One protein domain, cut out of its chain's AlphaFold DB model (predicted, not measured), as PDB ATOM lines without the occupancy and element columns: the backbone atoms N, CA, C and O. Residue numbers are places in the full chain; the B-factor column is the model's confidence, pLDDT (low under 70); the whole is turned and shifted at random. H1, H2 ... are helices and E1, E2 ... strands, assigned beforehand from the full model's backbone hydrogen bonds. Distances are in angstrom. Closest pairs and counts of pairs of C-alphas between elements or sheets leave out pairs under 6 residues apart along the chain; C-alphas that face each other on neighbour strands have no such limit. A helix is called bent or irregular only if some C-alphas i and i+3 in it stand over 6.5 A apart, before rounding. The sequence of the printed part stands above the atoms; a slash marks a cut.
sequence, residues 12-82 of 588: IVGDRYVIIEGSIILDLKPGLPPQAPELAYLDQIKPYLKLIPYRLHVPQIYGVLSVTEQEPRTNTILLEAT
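What this domain is: This is residues 12 to 82 of the 588 residues of the protein "Serine/threonine protein phosphatase" of Cylindrospermopsis raciborskii MVCC14 (UniProt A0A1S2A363). A two-stranded hairpin, E3 and E4, runs through the middle, with the helix H1 beside one of its ends and a smaller hairpin, E1 and E2, off to the other side, its strands crosswise to E3 and E4. The long link of residues 28 to 38 passes from the small hairpin across to H1. The printed part has 71 residues, with one named helix and four named strands in the order E1, E2, H1, E3, E4; the sheets E1 - E2 and E3 - E4 are both antiparallel. The class is mixed, helices and strands, with 34 residues, under half, in named elements. The whole is compact, with a radius of gyration of the C-alphas of 12.7 A and spans of 36 by 25 by 24 A.

Where its parts are: E1, residues 17 to 21, begins at C-alpha 17, (22.568, 43.992, 29.167), and is 12.1 A long from first to last C-alpha. Residues 12 to 13 pair antiparallel with residues 17 to 18 of E1, a stretch too short to be named. E2 follows with residues 24 to 27, 10.2 A. H1, residues 39 to 50, is 15.8 A long and begins at C-alpha 39, (44.562, 39.983, 25.112); it is irregular, with C-alphas 40 and 43 7.5 A apart. E3, residues 60 to 66, is the longest strand by residues, 18.2 A. E4, residues 75 to 80, is 16.3 A long and ends at C-alpha 80, (27.463, 31.744, 31.279).

How they stand to each other: E1 and E2 form a hairpin, antiparallel at 152 degrees, with N 18 and O 26 2.9 A apart and N 26 and O 18 2.8 A apart, within hydrogen-bond range. E1 is apart from H1, E3 and E4, and E2 is apart from E3 and E4. H1 and E3 have 5 pairs of C-alphas within 8 A, the closest those of Tyr 48 and Gln 60, 6.2 A apart. H1 and E4 are near each other, with 5 pairs of C-alphas within 10 A. In H1, 4 of 8 O i to N i+4 pairs are within hydrogen-bond range. E3 and E4 form the second hairpin, antiparallel at 150 degrees, with N 62 and O 78 2.8 A apart and N 76 and O 65 2.9 A apart, within hydrogen-bond range.

The domain as a whole: The two C-alphas farthest apart are those of Pro 53 and Gln 70, 38.8 A. The printed part has no cut. The link E1 to E2 is tight, the links H1 to E3 and E3 to E4 are short, and the link E2 to H1, 11 residues, is long. The mean pLDDT of the printed part is 84.2, and residues 67 to 75 are under 70.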
ATOM      1  N   ILE A  12      19.905  49.327  32.169       85.12
ATOM      2  CA  ILE A  12      20.572  48.844  30.955       85.12
ATOM      3  C   ILE A  12      22.036  49.298  30.971       85.12
ATOM      4  O   ILE A  12      22.327  50.467  31.224       85.12
ATOM      5  N   VAL A  13      22.952  48.380  30.675       84.31
ATOM      6  CA  VAL A  13      24.393  48.615  30.575       84.31
ATOM      7  C   VAL A  13      24.876  48.239  29.172       84.31
ATOM      8  O   VAL A  13      24.558  47.166  28.651       84.31
ATOM      9  N   GLY A  14      25.636  49.143  28.546       78.12
ATOM     10  CA  GLY A  14      26.229  48.930  27.219       78.12
ATOM     11  C   GLY A  14      25.212  48.705  26.093       78.12
ATOM     12  O   GLY A  14      25.508  47.966  25.158       78.12
ATOM     13  N   ASP A  15      24.000  49.268  26.206       84.31
ATOM     14  CA  ASP A  15      22.885  49.109  25.253       84.31
ATOM     15  C   ASP A  15      22.521  47.648  24.914       84.31
ATOM     16  O   ASP A  15      21.965  47.356  23.842       84.31
ATOM     17  N   ARG A  16      22.860  46.711  25.805       90.25
ATOM     18  CA  ARG A  16      22.721  45.269  25.568       90.25
ATOM     19  C   ARG A  16      22.277  44.486  26.794       90.25
ATOM     20  O   ARG A  16      21.448  43.599  26.642       90.25
ATOM     21  N   TYR A  17      22.796  44.803  27.975       89.75
ATOM     22  CA  TYR A  17      22.568  43.992  29.167       89.75
ATOM     23  C   TYR A  17      21.636  44.698  30.143       89.75
ATOM     24  O   TYR A  17      21.827  45.879  30.409       89.75
ATOM     25  N   VAL A  18      20.655  43.995  30.700       89.44
ATOM     26  CA  VAL A  18      19.820  44.490  31.806       89.44
ATOM     27  C   VAL A  18      20.274  43.834  33.094       89.44
ATOM     28  O   VAL A  18      20.404  42.615  33.143       89.44
ATOM     29  N   ILE A  19      20.483  44.623  34.145       86.88
ATOM     30  CA  ILE A  19      20.752  44.087  35.483       86.88
ATOM     31  C   ILE A  19      19.447  43.542  36.058       86.88
ATOM     32  O   ILE A  19      18.470  44.281  36.170       86.88
ATOM     33  N   ILE A  20      19.430  42.257  36.409       84.88
ATOM     34  CA  ILE A  20      18.276  41.606  37.036       84.88
ATOM     35  C   ILE A  20      18.375  41.762  38.551       84.88
ATOM     36  O   ILE A  20      17.524  42.404  39.155       84.88
ATOM     37  N   GLU A  21      19.443  41.239  39.150       79.81
ATOM     38  CA  GLU A  21      19.692  41.317  40.589       79.81
ATOM     39  C   GLU A  21      21.173  41.061  40.888       79.81
ATOM     40  O   GLU A  21      21.755  40.103  40.378       79.81
ATOM     41  N   GLY A  22      21.793  41.910  41.716       77.44
ATOM     42  CA  GLY A  22      23.198  41.775  42.108       77.44
ATOM     43  C   GLY A  22      24.143  41.707  40.903       77.44
ATOM     44  O   GLY A  22      24.347  42.699  40.204       77.44
ATOM     45  N   SER A  23      24.720  40.528  40.660       82.25
ATOM     46  CA  SER A  23      25.612  40.241  39.527       82.25
ATOM     47  C   SER A  23      24.949  39.474  38.376       82.25
ATOM     48  O   SER A  23      25.646  39.015  37.471       82.25
ATOM     49  N   ILE A  24      23.631  39.280  38.412       87.81
ATOM     50  CA  ILE A  24      22.874  38.584  37.369       87.81
ATOM     51  C   ILE A  24      22.426  39.609  36.331       87.81
ATOM     52  O   ILE A  24      21.771  40.604  36.655       87.81
ATOM     53  N   ILE A  25      22.750  39.341  35.069       88.38
ATOM     54  CA  ILE A  25      22.360  40.176  33.936       88.38
ATOM     55  C   ILE A  25      21.645  39.352  32.867       88.38
ATOM     56  O   ILE A  25      21.920  38.167  32.692       88.38
ATOM     57  N   LEU A  26      20.755  40.005  32.127       89.12
ATOM     58  CA  LEU A  26      20.077  39.457  30.960       89.12
ATOM     59  C   LEU A  26      20.630  40.110  29.694       89.12
ATOM     60  O   LEU A  26      20.647  41.338  29.587       89.12
ATOM     61  N   ASP A  27      21.043  39.301  28.720       90.88
ATOM     62  CA  ASP A  27      21.394  39.790  27.389       90.88
ATOM     63  C   ASP A  27      20.128  40.018  26.550       90.88
ATOM     64  O   ASP A  27      19.365  39.090  26.290       90.88
ATOM     65  N   LEU A  28      19.902  41.256  26.106       90.62
ATOM     66  CA  LEU A  28      18.777  41.623  25.242       90.62
ATOM     67  C   LEU A  28      19.031  41.331  23.755       90.62
ATOM     68  O   LEU A  28      18.124  41.466  22.932       90.62
ATOM     69  N   LYS A  29      20.269  40.996  23.381       91.50
ATOM     70  CA  LYS A  29      20.706  40.732  22.004       91.50
ATOM     71  C   LYS A  29      21.526  39.431  21.925       91.50
ATOM     72  O   LYS A  29      22.620  39.455  21.355       91.50
ATOM     73  N   PRO A  30      21.008  38.285  22.415       87.38
ATOM     74  CA  PRO A  30      21.765  37.031  22.465       87.38
ATOM     75  C   PRO A  30      22.148  36.497  21.074       87.38
ATOM     76  O   PRO A  30      23.142  35.792  20.941       87.38
ATOM     77  N   GLY A  31      21.411  36.874  20.020       85.69
ATOM     78  CA  GLY A  31      21.730  36.516  18.632       85.69
ATOM     79  C   GLY A  31      22.911  37.284  18.017       85.69
ATOM     80  O   GLY A  31      23.313  36.982  16.896       85.69
ATOM     81  N   LEU A  32      23.461  38.287  18.710       88.50
ATOM     82  CA  LEU A  32      24.695  38.964  18.311       88.50
ATOM     83  C   LEU A  32      25.844  38.489  19.203       88.50
ATOM     84  O   LEU A  32      25.660  38.370  20.414       88.50
ATOM     85  N   PRO A  33      27.055  38.281  18.665       87.50
ATOM     86  CA  PRO A  33      28.181  37.866  19.490       87.50
ATOM     87  C   PRO A  33      28.497  38.907  20.568       87.50
ATOM     88  O   PRO A  33      28.452  40.112  20.284       87.50
ATOM     89  N   PRO A  34      28.775  38.483  21.811       89.00
ATOM     90  CA  PRO A  34      29.263  39.369  22.860       89.00
ATOM     91  C   PRO A  34      30.634  39.943  22.504       89.00
ATOM     92  O   PRO A  34      31.331  39.456  21.613       89.00
ATOM     93  N   GLN A  35      31.014  41.021  23.189       88.06
ATOM     94  CA  GLN A  35      32.346  41.584  23.018       88.06
ATOM     95  C   GLN A  35      33.384  40.593  23.554       88.06
ATOM     96  O   GLN A  35      33.325  40.186  24.717       88.06
ATOM     97  N   ALA A  36      34.332  40.227  22.696       85.31
ATOM     98  CA  ALA A  36      35.437  39.355  23.050       85.31
ATOM     99  C   ALA A  36      36.366  40.000  24.095       85.31
ATOM    100  O   ALA A  36      36.614  41.213  24.029       85.31
ATOM    101  N   PRO A  37      36.922  39.216  25.036       83.94
ATOM    102  CA  PRO A  37      37.977  39.700  25.915       83.94
ATOM    103  C   PRO A  37      39.226  40.116  25.126       83.94
ATOM    104  O   PRO A  37      39.713  39.386  24.267       83.94
ATOM    105  N   GLU A  38      39.792  41.279  25.448       82.56
ATOM    106  CA  GLU A  38      41.091  41.692  24.900       82.56
ATOM    107  C   GLU A  38      42.231  40.795  25.423       82.56
ATOM    108  O   GLU A  38      42.136  40.216  26.507       82.56
ATOM    109  N   LEU A  39      43.369  40.756  24.714       76.94
ATOM    110  CA  LEU A  39      44.562  39.983  25.112       76.94
ATOM    111  C   LEU A  39      45.048  40.280  26.543       76.94
ATOM    112  O   LEU A  39      45.649  39.417  27.176       76.94
ATOM    113  N   ALA A  40      44.771  41.476  27.067       78.44
ATOM    114  CA  ALA A  40      45.100  41.850  28.441       78.44
ATOM    115  C   ALA A  40      44.374  40.999  29.507       78.44
ATOM    116  O   ALA A  40      44.845  40.919  30.637       78.44
ATOM    117  N   TYR A  41      43.257  40.352  29.156       79.81
ATOM    118  CA  TYR A  41      42.480  39.480  30.045       79.81
ATOM    119  C   TYR A  41      42.873  38.010  29.938       79.81
ATOM    120  O   TYR A  41      42.306  37.186  30.656       79.81
ATOM    121  N   LEU A  42      43.831  37.665  29.066       82.94
ATOM    122  CA  LEU A  42      44.158  36.275  28.762       82.94
ATOM    123  C   LEU A  42      44.509  35.481  30.025       82.94
ATOM    124  O   LEU A  42      43.973  34.398  30.218       82.94
ATOM    125  N   ASP A  43      45.325  36.036  30.922       85.12
ATOM    126  CA  ASP A  43      45.712  35.357  32.165       85.12
ATOM    127  C   ASP A  43      44.519  35.100  33.100       85.12
ATOM    128  O   ASP A  43      44.483  34.084  33.792       85.12
ATOM    129  N   GLN A  44      43.515  35.984  33.090       88.50
ATOM    130  CA  GLN A  44      42.311  35.848  33.909       88.50
ATOM    131  C   GLN A  44      41.320  34.834  33.322       88.50
ATOM    132  O   GLN A  44      40.674  34.105  34.073       88.50
ATOM    133  N   ILE A  45      41.190  34.774  31.992       92.56
ATOM    134  CA  ILE A  45      40.236  33.875  31.323       92.56
ATOM    135  C   ILE A  45      40.818  32.489  31.041       92.56
ATOM    136  O   ILE A  45      40.067  31.525  30.922       92.56
ATOM    137  N   LYS A  46      42.145  32.360  30.938       94.38
ATOM    138  CA  LYS A  46      42.823  31.116  30.553       94.38
ATOM    139  C   LYS A  46      42.422  29.908  31.407       94.38
ATOM    140  O   LYS A  46      42.202  28.863  30.791       94.38
ATOM    141  N   PRO A  47      42.263  30.003  32.746       96.50
ATOM    142  CA  PRO A  47      41.733  28.895  33.538       96.50
ATOM    143  C   PRO A  47      40.373  28.407  33.026       96.50
ATOM    144  O   PRO A  47      40.214  27.215  32.795       96.50
ATOM    145  N   TYR A  48      39.432  29.313  32.741       96.81
ATOM    146  CA  TYR A  48      38.115  28.958  32.202       96.81
ATOM    147  C   TYR A  48      38.216  28.244  30.849       96.81
ATOM    148  O   TYR A  48      37.563  27.227  30.639       96.81
ATOM    149  N   LEU A  49      39.072  28.738  29.946       96.19
ATOM    150  CA  LEU A  49      39.264  28.127  28.625       96.19
ATOM    151  C   LEU A  49      39.869  26.717  28.734       96.19
ATOM    152  O   LEU A  49      39.424  25.784  28.070       96.19
ATOM    153  N   LYS A  50      40.865  26.540  29.611       96.38
ATOM    154  CA  LYS A  50      41.533  25.249  29.850       96.38
ATOM    155  C   LYS A  50      40.626  24.238  30.547       96.38
ATOM    156  O   LYS A  50      40.757  23.042  30.302       96.38
ATOM    157  N   LEU A  51      39.702  24.719  31.375       97.19
ATOM    158  CA  LEU A  51      38.751  23.912  32.133       97.19
ATOM    159  C   LEU A  51      37.436  23.651  31.384       97.19
ATOM    160  O   LEU A  51      36.526  23.089  31.984       97.19
ATOM    161  N   ILE A  52      37.331  23.966  30.084       96.00
ATOM    162  CA  ILE A  52      36.136  23.642  29.282       96.00
ATOM    163  C   ILE A  52      35.709  22.157  29.326       96.00
ATOM    164  O   ILE A  52      34.500  21.909  29.282       96.00
ATOM    165  N   PRO A  53      36.599  21.148  29.488       95.75
ATOM    166  CA  PRO A  53      36.143  19.774  29.711       95.75
ATOM    167  C   PRO A  53      35.272  19.627  30.971       95.75
ATOM    168  O   PRO A  53      34.379  18.798  31.000       95.75
ATOM    169  N   TYR A  54      35.449  20.497  31.971       96.75
ATOM    170  CA  TYR A  54      34.712  20.511  33.239       96.75
ATOM    171  C   TYR A  54      33.553  21.521  33.256       96.75
ATOM    172  O   TYR A  54      33.107  21.931  34.330       96.75
ATOM    173  N   ARG A  55      33.047  21.943  32.088       94.94
ATOM    174  CA  ARG A  55      32.009  22.990  31.956       94.94
ATOM    175  C   ARG A  55      30.666  22.682  32.632       94.94
ATOM    176  O   ARG A  55      29.849  23.580  32.799       94.94
ATOM    177  N   LEU A  56      30.425  21.429  33.027       95.50
ATOM    178  CA  LEU A  56      29.286  21.077  33.884       95.50
ATOM    179  C   LEU A  56      29.393  21.710  35.278       95.50
ATOM    180  O   LEU A  56      28.372  21.994  35.900       95.50
ATOM    181  N   HIS A  57      30.621  21.947  35.743       97.50
ATOM    182  CA  HIS A  57      30.940  22.459  37.075       97.50
ATOM    183  C   HIS A  57      31.552  23.862  37.043       97.50
ATOM    184  O   HIS A  57      31.404  24.624  37.996       97.50
ATOM    185  N   VAL A  58      32.266  24.191  35.966       96.75
ATOM    186  CA  VAL A  58      32.977  25.458  35.778       96.75
ATOM    187  C   VAL A  58      32.198  26.320  34.781       96.75
ATOM    188  O   VAL A  58      31.914  25.850  33.680       96.75
ATOM    189  N   PRO A  59      31.855  27.574  35.118       95.50
ATOM    190  CA  PRO A  59      31.129  28.442  34.200       95.50
ATOM    191  C   PRO A  59      32.018  28.820  33.010       95.50
ATOM    192  O   PRO A  59      33.242  28.711  33.068       95.50
ATOM    193  N   GLN A  60      31.416  29.276  31.917       93.94
ATOM    194  CA  GLN A  60      32.153  29.604  30.694       93.94
ATOM    195  C   GLN A  60      32.232  31.108  30.473       93.94
ATOM    196  O   GLN A  60      31.369  31.857  30.921       93.94
ATOM    197  N   ILE A  61      33.266  31.553  29.760       94.69
ATOM    198  CA  ILE A  61      33.387  32.955  29.360       94.69
ATOM    199  C   ILE A  61      32.333  33.256  28.299       94.69
ATOM    200  O   ILE A  61      32.434  32.775  27.173       94.69
ATOM    201  N   TYR A  62      31.374  34.106  28.659       92.94
ATOM    202  CA  TYR A  62      30.405  34.649  27.720       92.94
ATOM    203  C   TYR A  62      31.017  35.807  26.929       92.94
ATOM    204  O   TYR A  62      30.952  35.831  25.708       92.94
ATOM    205  N   GLY A  63      31.653  36.761  27.612       90.38
ATOM    206  CA  GLY A  63      32.256  37.937  26.983       90.38
ATOM    207  C   GLY A  63      32.724  38.964  28.005       90.38
ATOM    208  O   GLY A  63      32.986  38.625  29.158       90.38
ATOM    209  N   VAL A  64      32.825  40.226  27.595       88.31
ATOM    210  CA  VAL A  64      33.239  41.331  28.468       88.31
ATOM    211  C   VAL A  64      32.264  42.498  28.381       88.31
ATOM    212  O   VAL A  64      31.820  42.887  27.303       88.31
ATOM    213  N   LEU A  65      31.968  43.085  29.536       83.94
ATOM    214  CA  LEU A  65      31.199  44.310  29.681       83.94
ATOM    215  C   LEU A  65      32.137  45.490  29.941       83.94
ATOM    216  O   LEU A  65      32.747  45.574  31.007       83.94
ATOM    217  N   SER A  66      32.222  46.427  28.996       73.00
ATOM    218  CA  SER A  66      32.928  47.699  29.179       73.00
ATOM    219  C   SER A  66      31.961  48.796  29.629       73.00
ATOM    220  O   SER A  66      31.214  49.347  28.820       73.00
ATOM    221  N   VAL A  67      31.984  49.154  30.915       64.31
ATOM    222  CA  VAL A  67      31.219  50.303  31.428       64.31
ATOM    223  C   VAL A  67      32.037  51.578  31.198       64.31
ATOM    224  O   VAL A  67      33.166  51.690  31.668       64.31
ATOM    225  N   THR A  68      31.502  52.527  30.423       54.62
ATOM    226  CA  THR A  68      32.225  53.738  29.971       54.62
ATOM    227  C   THR A  68      31.845  55.022  30.713       54.62
ATOM    228  O   THR A  68      32.390  56.086  30.419       54.62
ATOM    229  N   GLU A  69      30.963  54.956  31.707       50.53
ATOM    230  CA  GLU A  69      30.485  56.150  32.405       50.53
ATOM    231  C   GLU A  69      31.316  56.442  33.671       50.53
ATOM    232  O   GLU A  69      30.991  56.017  34.770       50.53
ATOM    233  N   GLN A  70      32.379  57.233  33.474       45.19
ATOM    234  CA  GLN A  70      33.020  58.144  34.449       45.19
ATOM    235  C   GLN A  70      34.099  57.648  35.438       45.19
ATOM    236  O   GLN A  70      34.659  58.487  36.140       45.19
ATOM    237  N   GLU A  71      34.533  56.390  35.422       42.69
ATOM    238  CA  GLU A  71      35.706  55.919  36.196       42.69
ATOM    239  C   GLU A  71      36.574  54.951  35.360       42.69
ATOM    240  O   GLU A  71      36.120  54.540  34.286       42.69
ATOM    241  N   PRO A  72      37.858  54.675  35.706       46.03
ATOM    242  CA  PRO A  72      38.768  53.975  34.791       46.03
ATOM    243  C   PRO A  72      38.155  52.646  34.355       46.03
ATOM    244  O   PRO A  72      37.666  51.924  35.209       46.03
ATOM    245  N   ARG A  73      38.183  52.353  33.042       51.72
ATOM    246  CA  ARG A  73      37.582  51.171  32.386       51.72
ATOM    247  C   ARG A  73      37.628  49.918  33.276       51.72
ATOM    248  O   ARG A  73      38.584  49.146  33.209       51.72
ATOM    249  N   THR A  74      36.596  49.688  34.081       55.16
ATOM    250  CA  THR A  74      36.405  48.415  34.769       55.16
ATOM    251  C   THR A  74      35.665  47.523  33.790       55.16
ATOM    252  O   THR A  74      34.444  47.590  33.659       55.16
ATOM    253  N   ASN A  75      36.430  46.760  33.018       68.56
ATOM    254  CA  ASN A  75      35.875  45.714  32.177       68.56
ATOM    255  C   ASN A  75      35.519  44.521  33.070       68.56
ATOM    256  O   ASN A  75      36.396  43.976  33.743       68.56
ATOM    257  N   THR A  76      34.251  44.126  33.068       83.94
ATOM    258  CA  THR A  76      33.756  42.982  33.840       83.94
ATOM    259  C   THR A  76      33.619  41.777  32.919       83.94
ATOM    260  O   THR A  76      32.987  41.872  31.869       83.94
ATOM    261  N   ILE A  77      34.209  40.643  33.298       89.06
ATOM    262  CA  ILE A  77      34.022  39.378  32.581       89.06
ATOM    263  C   ILE A  77      32.604  38.880  32.837       89.06
ATOM    264  O   ILE A  77      32.150  38.831  33.978       89.06
ATOM    265  N   LEU A  78      31.924  38.505  31.763       91.56
ATOM    266  CA  LEU A  78      30.607  37.897  31.802       91.56
ATOM    267  C   LEU A  78      30.757  36.383  31.715       91.56
ATOM    268  O   LEU A  78      31.504  35.878  30.872       91.56
ATOM    269  N   LEU A  79      30.036  35.679  32.582       93.94
ATOM    270  CA  LEU A  79      30.033  34.227  32.655       93.94
ATOM    271  C   LEU A  79      28.665  33.676  32.249       93.94
ATOM    272  O   LEU A  79      27.638  34.292  32.525       93.94
ATOM    273  N   GLU A  80      28.664  32.510  31.612       92.25
ATOM    274  CA  GLU A  80      27.463  31.744  31.279       92.25
ATOM    275  C   GLU A  80      27.494  30.339  31.895       92.25
ATOM    276  O   GLU A  80      28.475  29.942  32.528       92.25
ATOM    277  N   ALA A  81      26.397  29.593  31.721       86.38
ATOM    278  CA  ALA A  81      26.156  28.280  32.333       86.38
ATOM    279  C   ALA A  81      26.128  28.288  33.879       86.38
ATOM    280  O   ALA A  81      26.229  27.241  34.529       86.38
ATOM    281  N   THR A  82      25.935  29.468  34.476       83.44
ATOM    282  CA  THR A  82      25.781  29.645  35.920       83.44
ATOM    283  C   THR A  82      24.483  29.003  36.426       83.44
ATOM    284  O   THR A  82      23.475  29.027  35.718       83.44
TER     285      THR A  82